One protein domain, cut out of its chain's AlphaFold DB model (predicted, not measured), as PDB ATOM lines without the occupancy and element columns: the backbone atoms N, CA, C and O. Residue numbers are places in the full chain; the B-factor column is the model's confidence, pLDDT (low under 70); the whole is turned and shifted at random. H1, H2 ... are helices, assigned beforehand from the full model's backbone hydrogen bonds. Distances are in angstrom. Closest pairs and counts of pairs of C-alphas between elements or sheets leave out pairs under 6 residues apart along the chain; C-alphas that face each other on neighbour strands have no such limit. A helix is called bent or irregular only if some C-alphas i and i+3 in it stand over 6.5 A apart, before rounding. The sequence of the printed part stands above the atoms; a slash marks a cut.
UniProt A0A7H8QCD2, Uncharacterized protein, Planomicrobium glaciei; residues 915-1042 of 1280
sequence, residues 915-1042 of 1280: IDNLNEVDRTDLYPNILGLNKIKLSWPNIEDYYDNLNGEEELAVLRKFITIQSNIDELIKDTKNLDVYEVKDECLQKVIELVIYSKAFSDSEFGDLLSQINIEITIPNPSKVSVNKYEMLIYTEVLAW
ATOM      1  N   ILE A 915      25.028 147.563  56.021       94.44
ATOM      2  CA  ILE A 915      24.395 147.232  54.743       94.44
ATOM      3  C   ILE A 915      24.903 145.856  54.289       94.44
ATOM      4  O   ILE A 915      26.097 145.578  54.403       94.44
ATOM      5  N   ASP A 916      24.030 144.997  53.785       92.56
ATOM      6  CA  ASP A 916      24.347 143.674  53.255       92.56
ATOM      7  C   ASP A 916      24.734 143.738  51.771       92.56
ATOM      8  O   ASP A 916      25.660 143.031  51.368       92.56
ATOM      9  N   ASN A 917      24.077 144.592  50.975       91.56
ATOM     10  CA  ASN A 917      24.273 144.712  49.526       91.56
ATOM     11  C   ASN A 917      24.458 146.176  49.082       91.56
ATOM     12  O   ASN A 917      23.550 146.994  49.210       91.56
ATOM     13  N   LEU A 918      25.629 146.516  48.537       92.12
ATOM     14  CA  LEU A 918      25.975 147.890  48.161       92.12
ATOM     15  C   LEU A 918      25.151 148.396  46.966       92.12
ATOM     16  O   LEU A 918      24.803 149.577  46.930       92.12
ATOM     17  N   ASN A 919      24.773 147.504  46.045       88.19
ATOM     18  CA  ASN A 919      23.919 147.827  44.896       88.19
ATOM     19  C   ASN A 919      22.497 148.253  45.277       88.19
ATOM     20  O   ASN A 919      21.782 148.801  44.442       88.19
ATOM     21  N   GLU A 920      22.068 148.013  46.518       90.94
ATOM     22  CA  GLU A 920      20.787 148.523  47.012       90.94
ATOM     23  C   GLU A 920      20.859 150.003  47.396       90.94
ATOM     24  O   GLU A 920      19.835 150.577  47.748       90.94
ATOM     25  N   VAL A 921      22.034 150.640  47.317       91.69
ATOM     26  CA  VAL A 921      22.197 152.087  47.477       91.69
ATOM     27  C   VAL A 921      22.266 152.753  46.101       91.69
ATOM     28  O   VAL A 921      23.260 152.613  45.386       91.69
ATOM     29  N   ASP A 922      21.244 153.540  45.761       88.19
ATOM     30  CA  ASP A 922      21.074 154.151  44.430       88.19
ATOM     31  C   ASP A 922      22.165 155.189  44.111       88.19
ATOM     32  O   ASP A 922      22.564 155.392  42.961       88.19
ATOM     33  N   ARG A 923      22.658 155.879  45.147       86.62
ATOM     34  CA  ARG A 923      23.660 156.946  45.035       86.62
ATOM     35  C   ARG A 923      25.078 156.414  45.221       86.62
ATOM     36  O   ARG A 923      25.588 156.328  46.338       86.62
ATOM     37  N   THR A 924      25.750 156.156  44.103       88.06
ATOM     38  CA  THR A 924      27.141 155.669  44.066       88.06
ATOM     39  C   THR A 924      28.140 156.638  44.704       88.06
ATOM     40  O   THR A 924      29.157 156.230  45.255       88.06
ATOM     41  N   ASP A 925      27.827 157.933  44.748       87.56
ATOM     42  CA  ASP A 925      28.679 158.952  45.361       87.56
ATOM     43  C   ASP A 925      28.724 158.902  46.904       87.56
ATOM     44  O   ASP A 925      29.517 159.632  47.510       87.56
ATOM     45  N   LEU A 926      27.893 158.063  47.539       91.00
ATOM     46  CA  LEU A 926      27.937 157.741  48.975       91.00
ATOM     47  C   LEU A 926      28.808 156.522  49.290       91.00
ATOM     48  O   LEU A 926      29.174 156.316  50.450       91.00
ATOM     49  N   TYR A 927      29.168 155.724  48.284       92.56
ATOM     50  CA  TYR A 927      29.935 154.497  48.471       92.56
ATOM     51  C   TYR A 927      31.233 154.728  49.268       92.56
ATOM     52  O   TYR A 927      31.497 153.965  50.206       92.56
ATOM     53  N   PRO A 928      32.039 155.787  49.007       91.38
ATOM     54  CA  PRO A 928      33.258 156.033  49.781       91.38
ATOM     55  C   PRO A 928      32.979 156.298  51.266       91.38
ATOM     56  O   PRO A 928      33.758 155.904  52.132       91.38
ATOM     57  N   ASN A 929      31.852 156.935  51.590       93.12
ATOM     58  CA  ASN A 929      31.458 157.187  52.973       93.12
ATOM     59  C   ASN A 929      31.025 155.896  53.675       93.12
ATOM     60  O   ASN A 929      31.430 155.667  54.815       93.12
ATOM     61  N   ILE A 930      30.270 155.035  52.989       93.38
ATOM     62  CA  ILE A 930      29.797 153.750  53.522       93.38
ATOM     63  C   ILE A 930      30.982 152.838  53.875       93.38
ATOM     64  O   ILE A 930      31.078 152.352  55.008       93.38
ATOM     65  N   LEU A 931      31.928 152.652  52.947       92.25
ATOM     66  CA  LEU A 931      33.127 151.843  53.197       92.25
ATOM     67  C   LEU A 931      34.054 152.512  54.220       92.25
ATOM     68  O   LEU A 931      34.566 151.852  55.125       92.25
ATOM     69  N   GLY A 932      34.249 153.830  54.120       90.12
ATOM     70  CA  GLY A 932      35.117 154.590  55.021       90.12
ATOM     71  C   GLY A 932      34.674 154.555  56.489       90.12
ATOM     72  O   GLY A 932      35.528 154.613  57.379       90.12
ATOM     73  N   LEU A 933      33.365 154.431  56.733       92.00
ATOM     74  CA  LEU A 933      32.746 154.282  58.056       92.00
ATOM     75  C   LEU A 933      32.552 152.818  58.485       92.00
ATOM     76  O   LEU A 933      32.067 152.579  59.592       92.00
ATOM     77  N   ASN A 934      32.947 151.849  57.652       91.81
ATOM     78  CA  ASN A 934      32.766 150.415  57.889       91.81
ATOM     79  C   ASN A 934      31.288 150.016  58.098       91.81
ATOM     80  O   ASN A 934      30.972 149.257  59.013       91.81
ATOM     81  N   LYS A 935      30.384 150.567  57.272       92.88
ATOM     82  CA  LYS A 935      28.920 150.364  57.335       92.88
ATOM     83  C   LYS A 935      28.377 149.395  56.285       92.88
ATOM     84  O   LYS A 935      27.178 149.371  56.043       92.88
ATOM     85  N   ILE A 936      29.240 148.594  55.675       94.25
ATOM     86  CA  ILE A 936      28.901 147.583  54.670       94.25
ATOM     87  C   ILE A 936      29.512 146.255  55.099       94.25
ATOM     88  O   ILE A 936      30.641 146.208  55.599       94.25
ATOM     89  N   LYS A 937      28.759 145.178  54.919       91.44
ATOM     90  CA  LYS A 937      29.234 143.821  55.111       91.44
ATOM     91  C   LYS A 937      30.244 143.499  54.031       91.44
ATOM     92  O   LYS A 937      30.016 143.739  52.845       91.44
ATOM     93  N   LEU A 938      31.370 142.942  54.445       91.44
ATOM     94  CA  LEU A 938      32.376 142.556  53.486       91.44
ATOM     95  C   LEU A 938      31.911 141.310  52.724       91.44
ATOM     96  O   LEU A 938      31.683 140.258  53.316       91.44
ATOM     97  N   SER A 939      31.782 141.466  51.412       91.62
ATOM     98  CA  SER A 939      31.539 140.402  50.450       91.62
ATOM     99  C   SER A 939      32.196 140.780  49.126       91.62
ATOM    100  O   SER A 939      32.399 141.967  48.845       91.62
ATOM    101  N   TRP A 940      32.536 139.789  48.313       90.69
ATOM    102  CA  TRP A 940      33.088 140.046  46.986       90.69
ATOM    103  C   TRP A 940      32.163 140.857  46.064       90.69
ATOM    104  O   TRP A 940      32.670 141.806  45.467       90.69
ATOM    105  N   PRO A 941      30.840 140.592  46.006       91.12
ATOM    106  CA  PRO A 941      29.908 141.440  45.263       91.12
ATOM    107  C   PRO A 941      29.981 142.918  45.675       91.12
ATOM    108  O   PRO A 941      30.179 143.777  44.829       91.12
ATOM    109  N   ASN A 942      29.975 143.224  46.979       92.69
ATOM    110  CA  ASN A 942      30.048 144.614  47.453       92.69
ATOM    111  C   ASN A 942      31.385 145.295  47.117       92.69
ATOM    112  O   ASN A 942      31.442 146.511  46.926       92.69
ATOM    113  N   ILE A 943      32.481 144.530  47.098       91.94
ATOM    114  CA  ILE A 943      33.803 145.036  46.713       91.94
ATOM    115  C   ILE A 943      33.842 145.343  45.215       91.94
ATOM    116  O   ILE A 943      34.389 146.374  44.825       91.94
ATOM    117  N   GLU A 944      33.265 144.470  44.393       91.00
ATOM    118  CA  GLU A 944      33.157 144.671  42.952       91.00
ATOM    119  C   GLU A 944      32.263 145.859  42.604       91.00
ATOM    120  O   GLU A 944      32.690 146.728  41.850       91.00
ATOM    121  N   ASP A 945      31.098 145.970  43.238       89.94
ATOM    122  CA  ASP A 945      30.186 147.101  43.057       89.94
ATOM    123  C   ASP A 945      30.856 148.433  43.422       89.94
ATOM    124  O   ASP A 945      30.697 149.444  42.730       89.94
ATOM    125  N   TYR A 946      31.658 148.444  44.494       92.75
ATOM    126  CA  TYR A 946      32.463 149.607  44.855       92.75
ATOM    127  C   TYR A 946      33.524 149.919  43.795       92.75
ATOM    128  O   TYR A 946      33.725 151.077  43.431       92.75
ATOM    129  N   TYR A 947      34.225 148.886  43.328       90.69
ATOM    130  CA  TYR A 947      35.307 149.011  42.357       90.69
ATOM    131  C   TYR A 947      34.811 149.542  41.007       90.69
ATOM    132  O   TYR A 947      35.432 150.446  40.448       90.69
ATOM    133  N   ASP A 948      33.670 149.048  40.527       88.75
ATOM    134  CA  ASP A 948      33.042 149.471  39.274       88.75
ATOM    135  C   ASP A 948      32.656 150.962  39.268       88.75
ATOM    136  O   ASP A 948      32.588 151.582  38.205       88.75
ATOM    137  N   ASN A 949      32.431 151.557  40.445       86.94
ATOM    138  CA  ASN A 949      31.986 152.946  40.613       86.94
ATOM    139  C   ASN A 949      33.084 153.906  41.107       86.94
ATOM    140  O   ASN A 949      32.800 155.051  41.465       86.94
ATOM    141  N   LEU A 950      34.337 153.454  41.128       86.25
ATOM    142  CA  LEU A 950      35.477 154.195  41.653       86.25
ATOM    143  C   LEU A 950      35.910 155.340  40.719       86.25
ATOM    144  O   LEU A 950      36.226 155.130  39.549       86.25
ATOM    145  N   ASN A 951      36.024 156.557  41.259       77.50
ATOM    146  CA  ASN A 951      36.321 157.783  40.506       77.50
ATOM    147  C   ASN A 951      37.736 158.357  40.724       77.50
ATOM    148  O   ASN A 951      38.039 159.461  40.265       77.50
ATOM    149  N   GLY A 952      38.641 157.633  41.393       83.75
ATOM    150  CA  GLY A 952      40.053 158.017  41.488       83.75
ATOM    151  C   GLY A 952      40.826 157.398  42.654       83.75
ATOM    152  O   GLY A 952      40.332 156.560  43.403       83.75
ATOM    153  N   GLU A 953      42.071 157.848  42.833       84.50
ATOM    154  CA  GLU A 953      42.997 157.330  43.858       84.50
ATOM    155  C   GLU A 953      42.522 157.555  45.307       84.50
ATOM    156  O   GLU A 953      42.856 156.768  46.194       84.50
ATOM    157  N   GLU A 954      41.733 158.601  45.574       84.31
ATOM    158  CA  GLU A 954      41.208 158.869  46.922       84.31
ATOM    159  C   GLU A 954      40.199 157.799  47.367       84.31
ATOM    160  O   GLU A 954      40.293 157.282  48.481       84.31
ATOM    161  N   GLU A 955      39.290 157.397  46.481       87.25
ATOM    162  CA  GLU A 955      38.315 156.326  46.726       87.25
ATOM    163  C   GLU A 955      39.000 154.951  46.773       87.25
ATOM    164  O   GLU A 955      38.707 154.115  47.631       87.25
ATOM    165  N   LEU A 956      40.043 154.748  45.962       87.94
ATOM    166  CA  LEU A 956      40.887 153.555  46.055       87.94
ATOM    167  C   LEU A 956      41.582 153.433  47.423       87.94
ATOM    168  O   LEU A 956      41.749 152.329  47.956       87.94
ATOM    169  N   ALA A 957      41.979 154.556  48.028       87.69
ATOM    170  CA  ALA A 957      42.538 154.569  49.376       87.69
ATOM    171  C   ALA A 957      41.497 154.190  50.446       87.69
ATOM    172  O   ALA A 957      41.860 153.546  51.437       87.69
ATOM    173  N   VAL A 958      40.219 154.530  50.241       91.69
ATOM    174  CA  VAL A 958      39.111 154.096  51.106       91.69
ATOM    175  C   VAL A 958      38.936 152.582  51.034       91.69
ATOM    176  O   VAL A 958      38.958 151.938  52.084       91.69
ATOM    177  N   LEU A 959      38.866 152.006  49.828       92.06
ATOM    178  CA  LEU A 959      38.788 150.551  49.649       92.06
ATOM    179  C   LEU A 959      39.964 149.847  50.330       92.06
ATOM    180  O   LEU A 959      39.765 148.919  51.110       92.06
ATOM    181  N   ARG A 960      41.192 150.348  50.116       90.00
ATOM    182  CA  ARG A 960      42.398 149.828  50.778       90.00
ATOM    183  C   ARG A 960      42.246 149.828  52.294       90.00
ATOM    184  O   ARG A 960      42.607 148.851  52.944       90.00
ATOM    185  N   LYS A 961      41.758 150.923  52.877       89.50
ATOM    186  CA  LYS A 961      41.567 151.027  54.326       89.50
ATOM    187  C   LYS A 961      40.507 150.037  54.810       89.50
ATOM    188  O   LYS A 961      40.749 149.375  55.808       89.50
ATOM    189  N   PHE A 962      39.392 149.902  54.096       92.44
ATOM    190  CA  PHE A 962      38.294 148.999  54.442       92.44
ATOM    191  C   PHE A 962      38.729 147.525  54.464       92.44
ATOM    192  O   PHE A 962      38.543 146.851  55.476       92.44
ATOM    193  N   ILE A 963      39.395 147.042  53.410       90.69
ATOM    194  CA  ILE A 963      39.844 145.637  53.314       90.69
ATOM    195  C   ILE A 963      41.043 145.308  54.220       90.69
ATOM    196  O   ILE A 963      41.437 144.153  54.322       90.69
ATOM    197  N   THR A 964      41.662 146.312  54.853       89.19
ATOM    198  CA  THR A 964      42.807 146.129  55.768       89.19
ATOM    199  C   THR A 964      42.434 146.244  57.248       89.19
ATOM    200  O   THR A 964      43.312 146.178  58.108       89.19
ATOM    201  N   ILE A 965      41.145 146.393  57.568       89.69
ATOM    202  CA  ILE A 965      40.628 146.255  58.936       89.69
ATOM    203  C   ILE A 965      40.637 144.766  59.302       89.69
ATOM    204  O   ILE A 965      40.115 143.960  58.542       89.69
ATOM    205  N   GLN A 966      41.166 144.386  60.469       87.12
ATOM    206  CA  GLN A 966      41.337 142.968  60.832       87.12
ATOM    207  C   GLN A 966      40.048 142.133  60.713       87.12
ATOM    208  O   GLN A 966      40.082 141.051  60.145       87.12
ATOM    209  N   SER A 967      38.901 142.644  61.180       87.19
ATOM    210  CA  SER A 967      37.613 141.938  61.055       87.19
ATOM    211  C   SER A 967      37.213 141.674  59.602       87.19
ATOM    212  O   SER A 967      36.571 140.674  59.299       87.19
ATOM    213  N   ASN A 968      37.593 142.583  58.710       91.19
ATOM    214  CA  ASN A 968      37.288 142.519  57.291       91.19
ATOM    215  C   ASN A 968      38.268 141.590  56.566       91.19
ATOM    216  O   ASN A 968      37.861 140.896  55.646       91.19
ATOM    217  N   ILE A 969      39.527 141.511  57.007       89.44
ATOM    218  CA  ILE A 969      40.503 140.531  56.502       89.44
ATOM    219  C   ILE A 969      39.974 139.107  56.706       89.44
ATOM    220  O   ILE A 969      39.930 138.324  55.756       89.44
ATOM    221  N   ASP A 970      39.524 138.799  57.926       87.38
ATOM    222  CA  ASP A 970      39.001 137.476  58.278       87.38
ATOM    223  C   ASP A 970      37.775 137.110  57.419       87.38
ATOM    224  O   ASP A 970      37.683 135.995  56.892       87.38
ATOM    225  N   GLU A 971      36.841 138.052  57.243       89.06
ATOM    226  CA  GLU A 971      35.643 137.828  56.426       89.06
ATOM    227  C   GLU A 971      35.979 137.758  54.927       89.06
ATOM    228  O   GLU A 971      35.389 136.942  54.228       89.06
ATOM    229  N   LEU A 972      36.978 138.508  54.439       89.81
ATOM    230  CA  LEU A 972      37.403 138.488  53.034       89.81
ATOM    231  C   LEU A 972      37.934 137.111  52.674       89.81
ATOM    232  O   LEU A 972      37.479 136.510  51.708       89.81
ATOM    233  N   ILE A 973      38.840 136.567  53.484       88.06
ATOM    234  CA  ILE A 973      39.400 135.225  53.278       88.06
ATOM    235  C   ILE A 973      38.296 134.164  53.315       88.06
ATOM    236  O   ILE A 973      38.293 133.217  52.526       88.06
ATOM    237  N   LYS A 974      37.334 134.312  54.230       87.56
ATOM    238  CA  LYS A 974      36.205 133.391  54.347       87.56
ATOM    239  C   LYS A 974      35.282 133.452  53.129       87.56
ATOM    240  O   LYS A 974      34.929 132.390  52.619       87.56
ATOM    241  N   ASP A 975      34.918 134.648  52.673       88.00
ATOM    242  CA  ASP A 975      34.006 134.856  51.543       88.00
ATOM    243  C   ASP A 975      34.657 134.533  50.192       88.00
ATOM    244  O   ASP A 975      33.990 134.093  49.263       88.00
ATOM    245  N   THR A 976      35.987 134.612  50.112       87.00
ATOM    246  CA  THR A 976      36.783 134.178  48.949       87.00
ATOM    247  C   THR A 976      36.522 132.717  48.567       87.00
ATOM    248  O   THR A 976      36.591 132.366  47.396       87.00
ATOM    249  N   LYS A 977      36.102 131.860  49.508       83.62
ATOM    250  CA  LYS A 977      35.687 130.473  49.208       83.62
ATOM    251  C   LYS A 977      34.439 130.375  48.327       83.62
ATOM    252  O   LYS A 977      34.165 129.307  47.790       83.62
ATOM    253  N   ASN A 978      33.674 131.455  48.219       83.06
ATOM    254  CA  ASN A 978      32.465 131.540  47.412       83.06
ATOM    255  C   ASN A 978      32.709 132.264  46.073       83.06
ATOM    256  O   ASN A 978      31.745 132.496  45.352       83.06
ATOM    257  N   LEU A 979      33.956 132.609  45.714       82.38
ATOM    258  CA  LEU A 979      34.280 133.356  44.485       82.38
ATOM    259  C   LEU A 979      33.689 132.736  43.213       82.38
ATOM    260  O   LEU A 979      33.112 133.455  42.401       82.38
ATOM    261  N   ASP A 980      33.756 131.408  43.085       75.50
ATOM    262  CA  ASP A 980      33.204 130.670  41.939       75.50
ATOM    263  C   ASP A 980      31.678 130.841  41.786       75.50
ATOM    264  O   ASP A 980      31.126 130.579  40.720       75.50
ATOM    265  N   VAL A 981      30.978 131.254  42.849       76.06
ATOM    266  CA  VAL A 981      29.530 131.518  42.842       76.06
ATOM    267  C   VAL A 981      29.221 132.948  42.390       76.06
ATOM    268  O   VAL A 981      28.142 133.184  41.850       76.06
ATOM    269  N   TYR A 982      30.131 133.896  42.623       78.50
ATOM    270  CA  TYR A 982      29.879 135.326  42.427       78.50
ATOM    271  C   TYR A 982      30.225 135.848  41.026       78.50
ATOM    272  O   TYR A 982      29.719 136.902  40.668       78.50
ATOM    273  N   GLU A 983      31.030 135.129  40.236       78.69
ATOM    274  CA  GLU A 983      31.480 135.570  38.896       78.69
ATOM    275  C   GLU A 983      32.163 136.961  38.891       78.69
ATOM    276  O   GLU A 983      31.979 137.752  37.968       78.69
ATOM    277  N   VAL A 984      32.977 137.256  39.914       83.31
ATOM    278  CA  VAL A 984      33.692 138.541  40.056       83.31
ATOM    279  C   VAL A 984      34.666 138.773  38.901       83.31
ATOM    280  O   VAL A 984      35.455 137.887  38.571       83.31
ATOM    281  N   LYS A 985      34.688 139.984  38.331       86.62
ATOM    282  CA  LYS A 985      35.628 140.376  37.271       86.62
ATOM    283  C   LYS A 985      37.086 140.258  37.712       86.62
ATOM    284  O   LYS A 985      37.501 140.807  38.737       86.62
ATOM    285  N   ASP A 986      37.897 139.693  36.823       84.44
ATOM    286  CA  ASP A 986      39.344 139.550  37.002       84.44
ATOM    287  C   ASP A 986      40.042 140.887  37.304       84.44
ATOM    288  O   ASP A 986      40.955 140.936  38.126       84.44
ATOM    289  N   GLU A 987      39.590 141.996  36.703       87.00
ATOM    290  CA  GLU A 987      40.141 143.337  36.954       87.00
ATOM    291  C   GLU A 987      39.957 143.792  38.413       87.00
ATOM    292  O   GLU A 987      40.864 144.394  38.996       87.00
ATOM    293  N   CYS A 988      38.805 143.485  39.019       88.75
ATOM    294  CA  CYS A 988      38.525 143.799  40.418       88.75
ATOM    295  C   CYS A 988      39.415 142.957  41.340       88.75
ATOM    296  O   CYS A 988      40.105 143.496  42.211       88.75
ATOM    297  N   LEU A 989      39.473 141.644  41.097       88.31
ATOM    298  CA  LEU A 989      40.325 140.710  41.839       88.31
ATOM    299  C   LEU A 989      41.793 141.143  41.795       88.31
ATOM    300  O   LEU A 989      42.426 141.320  42.841       88.31
ATOM    301  N   GLN A 990      42.301 141.408  40.589       88.44
ATOM    302  CA  GLN A 990      43.624 141.966  40.331       88.44
ATOM    303  C   GLN A 990      43.876 143.201  41.203       88.44
ATOM    304  O   GLN A 990      44.881 143.271  41.918       88.44
ATOM    305  N   LYS A 991      42.949 144.168  41.205       88.50
ATOM    306  CA  LYS A 991      43.123 145.402  41.973       88.50
ATOM    307  C   LYS A 991      43.112 145.168  43.479       88.50
ATOM    308  O   LYS A 991      43.965 145.716  44.181       88.50
ATOM    309  N   VAL A 992      42.188 144.367  43.999       89.31
ATOM    310  CA  VAL A 992      42.118 144.057  45.434       89.31
ATOM    311  C   VAL A 992      43.418 143.407  45.891       89.31
ATOM    312  O   VAL A 992      43.989 143.806  46.910       89.31
ATOM    313  N   ILE A 993      43.964 142.487  45.100       88.62
ATOM    314  CA  ILE A 993      45.210 141.804  45.447       88.62
ATOM    315  C   ILE A 993      46.401 142.759  45.365       88.62
ATOM    316  O   ILE A 993      47.250 142.728  46.254       88.62
ATOM    317  N   GLU A 994      46.429 143.703  44.420       87.75
ATOM    318  CA  GLU A 994      47.393 144.813  44.445       87.75
ATOM    319  C   GLU A 994      47.286 145.665  45.723       87.75
ATOM    320  O   GLU A 994      48.295 146.126  46.265       87.75
ATOM    321  N   LEU A 995      46.084 145.910  46.246       88.25
ATOM    322  CA  LEU A 995      45.924 146.666  47.491       88.25
ATOM    323  C   LEU A 995      46.445 145.883  48.704       88.25
ATOM    324  O   LEU A 995      47.081 146.476  49.587       88.25
ATOM    325  N   VAL A 996      46.224 144.567  48.717       89.12
ATOM    326  CA  VAL A 996      46.606 143.631  49.785       89.12
ATOM    327  C   VAL A 996      48.104 143.296  49.766       89.12
ATOM    328  O   VAL A 996      48.752 143.273  50.818       89.12
ATOM    329  N   ILE A 997      48.701 143.082  48.592       87.12
ATOM    330  CA  ILE A 997      50.098 142.647  48.447       87.12
ATOM    331  C   ILE A 997      51.072 143.678  49.032       87.12
ATOM    332  O   ILE A 997      52.017 143.309  49.732       87.12
ATOM    333  N   TYR A 998      50.785 144.972  48.867       85.00
ATOM    334  CA  TYR A 998      51.577 146.062  49.450       85.00
ATOM    335  C   TYR A 998      51.170 146.422  50.885       85.00
ATOM    336  O   TYR A 998      51.831 147.244  51.526       85.00
ATOM    337  N   SER A 999      50.085 145.842  51.405       84.06
ATOM    338  CA  SER A 999      49.628 146.093  52.769       84.06
ATOM    339  C   SER A 999      50.464 145.328  53.795       84.06
ATOM    340  O   SER A 999      50.816 144.162  53.600       84.06
ATOM    341  N   LYS A1000      50.741 145.992  54.923       83.94
ATOM    342  CA  LYS A1000      51.333 145.380  56.125       83.94
ATOM    343  C   LYS A1000      50.285 144.826  57.096       83.94
ATOM    344  O   LYS A1000      50.673 144.255  58.106       83.94
ATOM    345  N   ALA A1001      48.996 145.060  56.833       86.75
ATOM    346  CA  ALA A1001      47.916 144.592  57.700       86.75
ATOM    347  C   ALA A1001      47.711 143.074  57.592       86.75
ATOM    348  O   ALA A1001      47.388 142.443  58.585       86.75
ATOM    349  N   PHE A1002      47.957 142.504  56.410       88.19
ATOM    350  CA  PHE A1002      47.883 141.066  56.172       88.19
ATOM    351  C   PHE A1002      49.177 140.390  56.616       88.19
ATOM    352  O   PHE A1002      50.264 140.758  56.152       88.19
ATOM    353  N   SER A1003      49.052 139.384  57.473       87.00
ATOM    354  CA  SER A1003      50.121 138.427  57.732       87.00
ATOM    355  C   SER A1003      50.381 137.554  56.505       87.00
ATOM    356  O   SER A1003      49.539 137.416  55.616       87.00
ATOM    357  N   ASP A1004      51.558 136.929  56.467       82.44
ATOM    358  CA  ASP A1004      51.909 136.023  55.373       82.44
ATOM    359  C   ASP A1004      50.904 134.851  55.288       82.44
ATOM    360  O   ASP A1004      50.478 134.493  54.198       82.44
ATOM    361  N   SER A1005      50.437 134.301  56.420       84.75
ATOM    362  CA  SER A1005      49.439 133.211  56.423       84.75
ATOM    363  C   SER A1005      48.095 133.643  55.834       84.75
ATOM    364  O   SER A1005      47.565 132.952  54.974       84.75
ATOM    365  N   GLU A1006      47.568 134.792  56.263       88.12
ATOM    366  CA  GLU A1006      46.294 135.340  55.771       88.12
ATOM    367  C   GLU A1006      46.353 135.647  54.271       88.12
ATOM    368  O   GLU A1006      45.395 135.407  53.539       88.12
ATOM    369  N   PHE A1007      47.497 136.150  53.798       88.81
ATOM    370  CA  PHE A1007      47.721 136.373  52.375       88.81
ATOM    371  C   PHE A1007      47.739 135.057  51.586       88.81
ATOM    372  O   PHE A1007      47.120 134.973  50.529       88.81
ATOM    373  N   GLY A1008      48.401 134.019  52.107       84.88
ATOM    374  CA  GLY A1008      48.393 132.688  51.500       84.88
ATOM    375  C   GLY A1008      46.995 132.061  51.450       84.88
ATOM    376  O   GLY A1008      46.606 131.513  50.418       84.88
ATOM    377  N   ASP A1009      46.218 132.185  52.530       85.75
ATOM    378  CA  ASP A1009      44.848 131.668  52.600       85.75
ATOM    379  C   ASP A1009      43.935 132.351  51.571       85.75
ATOM    380  O   ASP A1009      43.173 131.662  50.889       85.75
ATOM    381  N   LEU A1010      44.068 133.676  51.402       87.81
ATOM    382  CA  LEU A1010      43.366 134.446  50.371       87.81
ATOM    383  C   LEU A1010      43.687 133.925  48.963       87.81
ATOM    384  O   LEU A1010      42.778 133.668  48.183       87.81
ATOM    385  N   LEU A1011      44.970 133.731  48.642       86.38
ATOM    386  CA  LEU A1011      45.405 133.299  47.308       86.38
ATOM    387  C   LEU A1011      44.996 131.863  46.963       86.38
ATOM    388  O   LEU A1011      44.816 131.552  45.793       86.38
ATOM    389  N   SER A1012      44.837 130.987  47.960       82.62
ATOM    390  CA  SER A1012      44.558 129.557  47.745       82.62
ATOM    391  C   SER A1012      43.249 129.251  47.005       82.62
ATOM    392  O   SER A1012      43.051 128.121  46.563       82.62
ATOM    393  N   GLN A1013      42.340 130.223  46.927       80.56
ATOM    394  CA  GLN A1013      41.027 130.105  46.290       80.56
ATOM    395  C   GLN A1013      40.901 131.000  45.045       80.56
ATOM    396  O   GLN A1013      39.817 131.116  44.483       80.56
ATOM    397  N   ILE A1014      41.983 131.670  44.635       83.31
ATOM    398  CA  ILE A1014      41.983 132.600  43.504       83.31
ATOM    399  C   ILE A1014      42.526 131.875  42.280       83.31
ATOM    400  O   ILE A1014      43.658 131.405  42.288       83.31
ATOM    401  N   ASN A1015      41.711 131.812  41.226       78.81
ATOM    402  CA  ASN A1015      42.007 131.056  40.005       78.81
ATOM    403  C   ASN A1015      42.413 131.945  38.817       78.81
ATOM    404  O   ASN A1015      42.439 131.473  37.682       78.81
ATOM    405  N   ILE A1016      42.696 133.228  39.060       83.31
ATOM    406  CA  ILE A1016      43.114 134.178  38.024       83.31
ATOM    407  C   ILE A1016      44.610 134.442  38.102       83.31
ATOM    408  O   ILE A1016      45.219 134.313  39.163       83.31
ATOM    409  N   GLU A1017      45.190 134.881  36.992       83.31
ATOM    410  CA  GLU A1017      46.572 135.335  36.983       83.31
ATOM    411  C   GLU A1017      46.677 136.817  37.328       83.31
ATOM    412  O   GLU A1017      45.957 137.654  36.789       83.31
ATOM    413  N   ILE A1018      47.619 137.145  38.210       85.62
ATOM    414  CA  ILE A1018      47.772 138.469  38.796       85.62
ATOM    415  C   ILE A1018      49.079 139.101  38.370       85.62
ATOM    416  O   ILE A1018      50.158 138.529  38.529       85.62
ATOM    417  N   THR A1019      48.991 140.338  37.906       87.00
ATOM    418  CA  THR A1019      50.146 141.174  37.590       87.00
ATOM    419  C   THR A1019      50.591 142.005  38.801       87.00
ATOM    420  O   THR A1019      49.801 142.370  39.666       87.00
ATOM    421  N   ILE A1020      51.878 142.327  38.909       86.31
ATOM    422  CA  ILE A1020      52.448 143.151  39.978       86.31
ATOM    423  C   ILE A1020      53.008 144.444  39.368       86.31
ATOM    424  O   ILE A1020      54.084 144.439  38.770       86.31
ATOM    425  N   PRO A1021      52.337 145.594  39.556       82.31
ATOM    426  CA  PRO A1021      52.788 146.857  38.970       82.31
ATOM    427  C   PRO A1021      54.124 147.370  39.523       82.31
ATOM    428  O   PRO A1021      54.861 148.065  38.827       82.31
ATOM    429  N   ASN A1022      54.435 147.083  40.792       83.88
ATOM    430  CA  ASN A1022      55.653 147.549  41.452       83.88
ATOM    431  C   ASN A1022      56.374 146.402  42.175       83.88
ATOM    432  O   ASN A1022      56.258 146.270  43.399       83.88
ATOM    433  N   PRO A1023      57.158 145.607  41.430       83.06
ATOM    434  CA  PRO A1023      57.802 144.407  41.956       83.06
ATOM    435  C   PRO A1023      58.664 144.657  43.202       83.06
ATOM    436  O   PRO A1023      58.641 143.906  44.174       83.06
ATOM    437  N   SER A1024      59.346 145.805  43.240       82.75
ATOM    438  CA  SER A1024      60.269 146.169  44.322       82.75
ATOM    439  C   SER A1024      59.638 146.354  45.708       82.75
ATOM    440  O   SER A1024      60.351 146.381  46.712       82.75
ATOM    441  N   LYS A1025      58.312 146.519  45.786       83.12
ATOM    442  CA  LYS A1025      57.591 146.780  47.042       83.12
ATOM    443  C   LYS A1025      56.987 145.528  47.678       83.12
ATOM    444  O   LYS A1025      56.420 145.630  48.768       83.12
ATOM    445  N   VAL A1026      57.082 144.377  47.021       85.19
ATOM    446  CA  VAL A1026      56.535 143.106  47.505       85.19
ATOM    447  C   VAL A1026      57.588 142.366  48.331       85.19
ATOM    448  O   VAL A1026      58.782 142.398  48.031       85.19
ATOM    449  N   SER A1027      57.153 141.717  49.413       85.69
ATOM    450  CA  SER A1027      58.037 140.925  50.269       85.69
ATOM    451  C   SER A1027      58.369 139.572  49.633       85.69
ATOM    452  O   SER A1027      57.584 139.014  48.868       85.69
ATOM    453  N   VAL A1028      59.527 139.011  49.990       84.62
ATOM    454  CA  VAL A1028      59.994 137.707  49.478       84.62
ATOM    455  C   VAL A1028      58.985 136.593  49.771       84.62
ATOM    456  O   VAL A1028      58.654 135.820  48.882       84.62
ATOM    457  N   ASN A1029      58.426 136.567  50.985       85.56
ATOM    458  CA  ASN A1029      57.443 135.558  51.391       85.56
ATOM    459  C   ASN A1029      56.151 135.639  50.559       85.56
ATOM    460  O   ASN A1029      55.607 134.613  50.164       85.56
ATOM    461  N   LYS A1030      55.672 136.851  50.236       87.19
ATOM    462  CA  LYS A1030      54.493 137.022  49.372       87.19
ATOM    463  C   LYS A1030      54.769 136.565  47.936       87.19
ATOM    464  O   LYS A1030      53.888 135.970  47.324       87.19
ATOM    465  N   TYR A1031      55.985 136.773  47.421       88.25
ATOM    466  CA  TYR A1031      56.404 136.209  46.132       88.25
ATOM    467  C   TYR A1031      56.428 134.683  46.133       88.25
ATOM    468  O   TYR A1031      55.948 134.070  45.183       88.25
ATOM    469  N   GLU A1032      56.953 134.066  47.194       86.69
ATOM    470  CA  GLU A1032      56.921 132.608  47.344       86.69
ATOM    471  C   GLU A1032      55.495 132.066  47.296       86.69
ATOM    472  O   GLU A1032      55.246 131.078  46.609       86.69
ATOM    473  N   MET A1033      54.558 132.735  47.971       86.62
ATOM    474  CA  MET A1033      53.150 132.344  47.980       86.62
ATOM    475  C   MET A1033      52.502 132.479  46.605       86.62
ATOM    476  O   MET A1033      51.897 131.520  46.151       86.62
ATOM    477  N   LEU A1034      52.688 133.607  45.915       87.56
ATOM    478  CA  LEU A1034      52.117 133.843  44.582       87.56
ATOM    479  C   LEU A1034      52.624 132.855  43.524       87.56
ATOM    480  O   LEU A1034      51.870 132.452  42.642       87.56
ATOM    481  N   ILE A1035      53.899 132.464  43.612       86.00
ATOM    482  CA  ILE A1035      54.481 131.443  42.734       86.00
ATOM    483  C   ILE A1035      53.957 130.052  43.119       86.00
ATOM    484  O   ILE A1035      53.664 129.250  42.241       86.00
ATOM    485  N   TYR A1036      53.830 129.754  44.416       85.44
ATOM    486  CA  TYR A1036      53.353 128.455  44.895       85.44
ATOM    487  C   TYR A1036      51.870 128.209  44.598       85.44
ATOM    488  O   TYR A1036      51.498 127.079  44.300       85.44
ATOM    489  N   THR A1037      51.029 129.242  44.682       83.50
ATOM    490  CA  THR A1037      49.605 129.150  44.330       83.50
ATOM    491  C   THR A1037      49.359 129.253  42.826       83.50
ATOM    492  O   THR A1037      48.212 129.186  42.415       83.50
ATOM    493  N   GLU A1038      50.408 129.409  42.010       85.50
ATOM    494  CA  GLU A1038      50.335 129.539  40.544       85.50
ATOM    495  C   GLU A1038      49.547 130.769  40.051       85.50
ATOM    496  O   GLU A1038      49.182 130.871  38.886       85.50
ATOM    497  N   VAL A1039      49.345 131.751  40.932       86.19
ATOM    498  CA  VAL A1039      48.519 132.944  40.687       86.19
ATOM    499  C   VAL A1039      49.316 134.070  40.013       86.19
ATOM    500  O   VAL A1039      48.740 135.008  39.482       86.19
ATOM    501  N   LEU A1040      50.650 134.046  40.023       88.25
ATOM    502  CA  LEU A1040      51.465 135.138  39.472       88.25
ATOM    503  C   LEU A1040      51.531 135.109  37.935       88.25
ATOM    504  O   LEU A1040      52.203 134.239  37.389       88.25
ATOM    505  N   ALA A1041      50.943 136.095  37.250       87.25
ATOM    506  CA  ALA A1041      51.031 136.269  35.792       87.25
ATOM    507  C   ALA A1041      52.470 136.528  35.335       87.25
ATOM    508  O   ALA A1041      53.257 137.098  36.097       87.25
ATOM    509  N   TRP A1042      52.820 136.194  34.087       85.94
ATOM    510  CA  TRP A1042      54.134 136.537  33.536       85.94
ATOM    511  C   TRP A1042      54.309 138.050  33.309       85.94
ATOM    512  O   TRP A1042      53.516 138.694  32.625       85.94
TER     513      TRP A1042
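AT A GLANCE: This is residues 915 to 1042 of the 1280 residues of an uncharacterized protein of Planomicrobium glaciei (UniProt A0A7H8QCD2). Eight short helices fill a compact body from end to end, with H1 at one end of the longest axis, H8 at the other and H6 near the middle. H2 and H3, side by side and running opposite ways, both cross H6 nearly at right angles; H1 packs on H3, while H4, H7 and H8 form a row, each running the same way as the one before. A long loop, residues 1012 to 1027, joins H7 to H8. The printed part has 128 residues, with helices H1 to H8 in that order and no named strand; its class is all helix. It is compact, with a radius of gyration of the C-alphas of 14.1 A and spans of 41 by 29 by 26 A.

HOW THE PARTS SIT: H1, residues 924 to 932, touches H3, residues 953 to 963, at a steep tilt of 47 degrees, with C-alphas Gly 932 and Val 958 closest at 5.6 A. H2, residues 940 to 948, is close to H3 but not clearly touching, at a shallow tilt of 8 degrees, opposite ways; the closest C-alphas, Tyr 946 and Leu 959, are 8.0 A apart. H6, residues 986 to 997, touches H2 with residue 988 alone, about perpendicular at 81 degrees; its C-alpha is 6.0 A from that of Glu 944, the closest pair. H6 touches H3 with residues 992 to 996 alone, at 73 degrees, also about perpendicular; C-alphas Arg 960 and Leu 995 are closest at 5.8 A. H5, residues 979 to 982, only just touches H2, with 3 pairs of C-alphas within 8 A, the closest being Pro 941 and Tyr 982 at 6.7 A. H4, residues 966 to 976, touches H7, residues 1004 to 1011, at a shallow tilt of 34 degrees, only just short of steep; C-alphas Ile 973 and Leu 1010 are closest at 5.0 A. H7 touches H8, residues 1028 to 1036, at a shallow tilt of 30 degrees, the same way; C-alphas Gly 1008 and Met 1033 are closest at 5.9 A. H1 and H8 are apart. Every O i to N i+4 pair is within hydrogen-bond range in H2, H3, H4, H6, H7 and H8; in H1 it is 3 of 5, and H5 is too short for such a pair.

IN THESE COORDINATES: H1 begins at C-alpha 924, (27.141, 155.669, 44.066), and is irregular: C-alphas 925 and 928 are 7.0 A apart. The longer helices are H3, 15.4 A, H4, 15.5 A, and H6, 16.0 A from C-alpha 986 at (39.344, 139.550, 37.002). H8 ends at C-alpha 1036, (53.353, 128.455, 44.895).

THE WHOLE: The C-alphas of Asp 922 and Val 1028, the two farthest apart, are 42.6 A apart. The printed part has no cut. The link from H7 to H8 is long, with 16 residues. The mean pLDDT of the printed part is 87.4, and no printed residue is under 70.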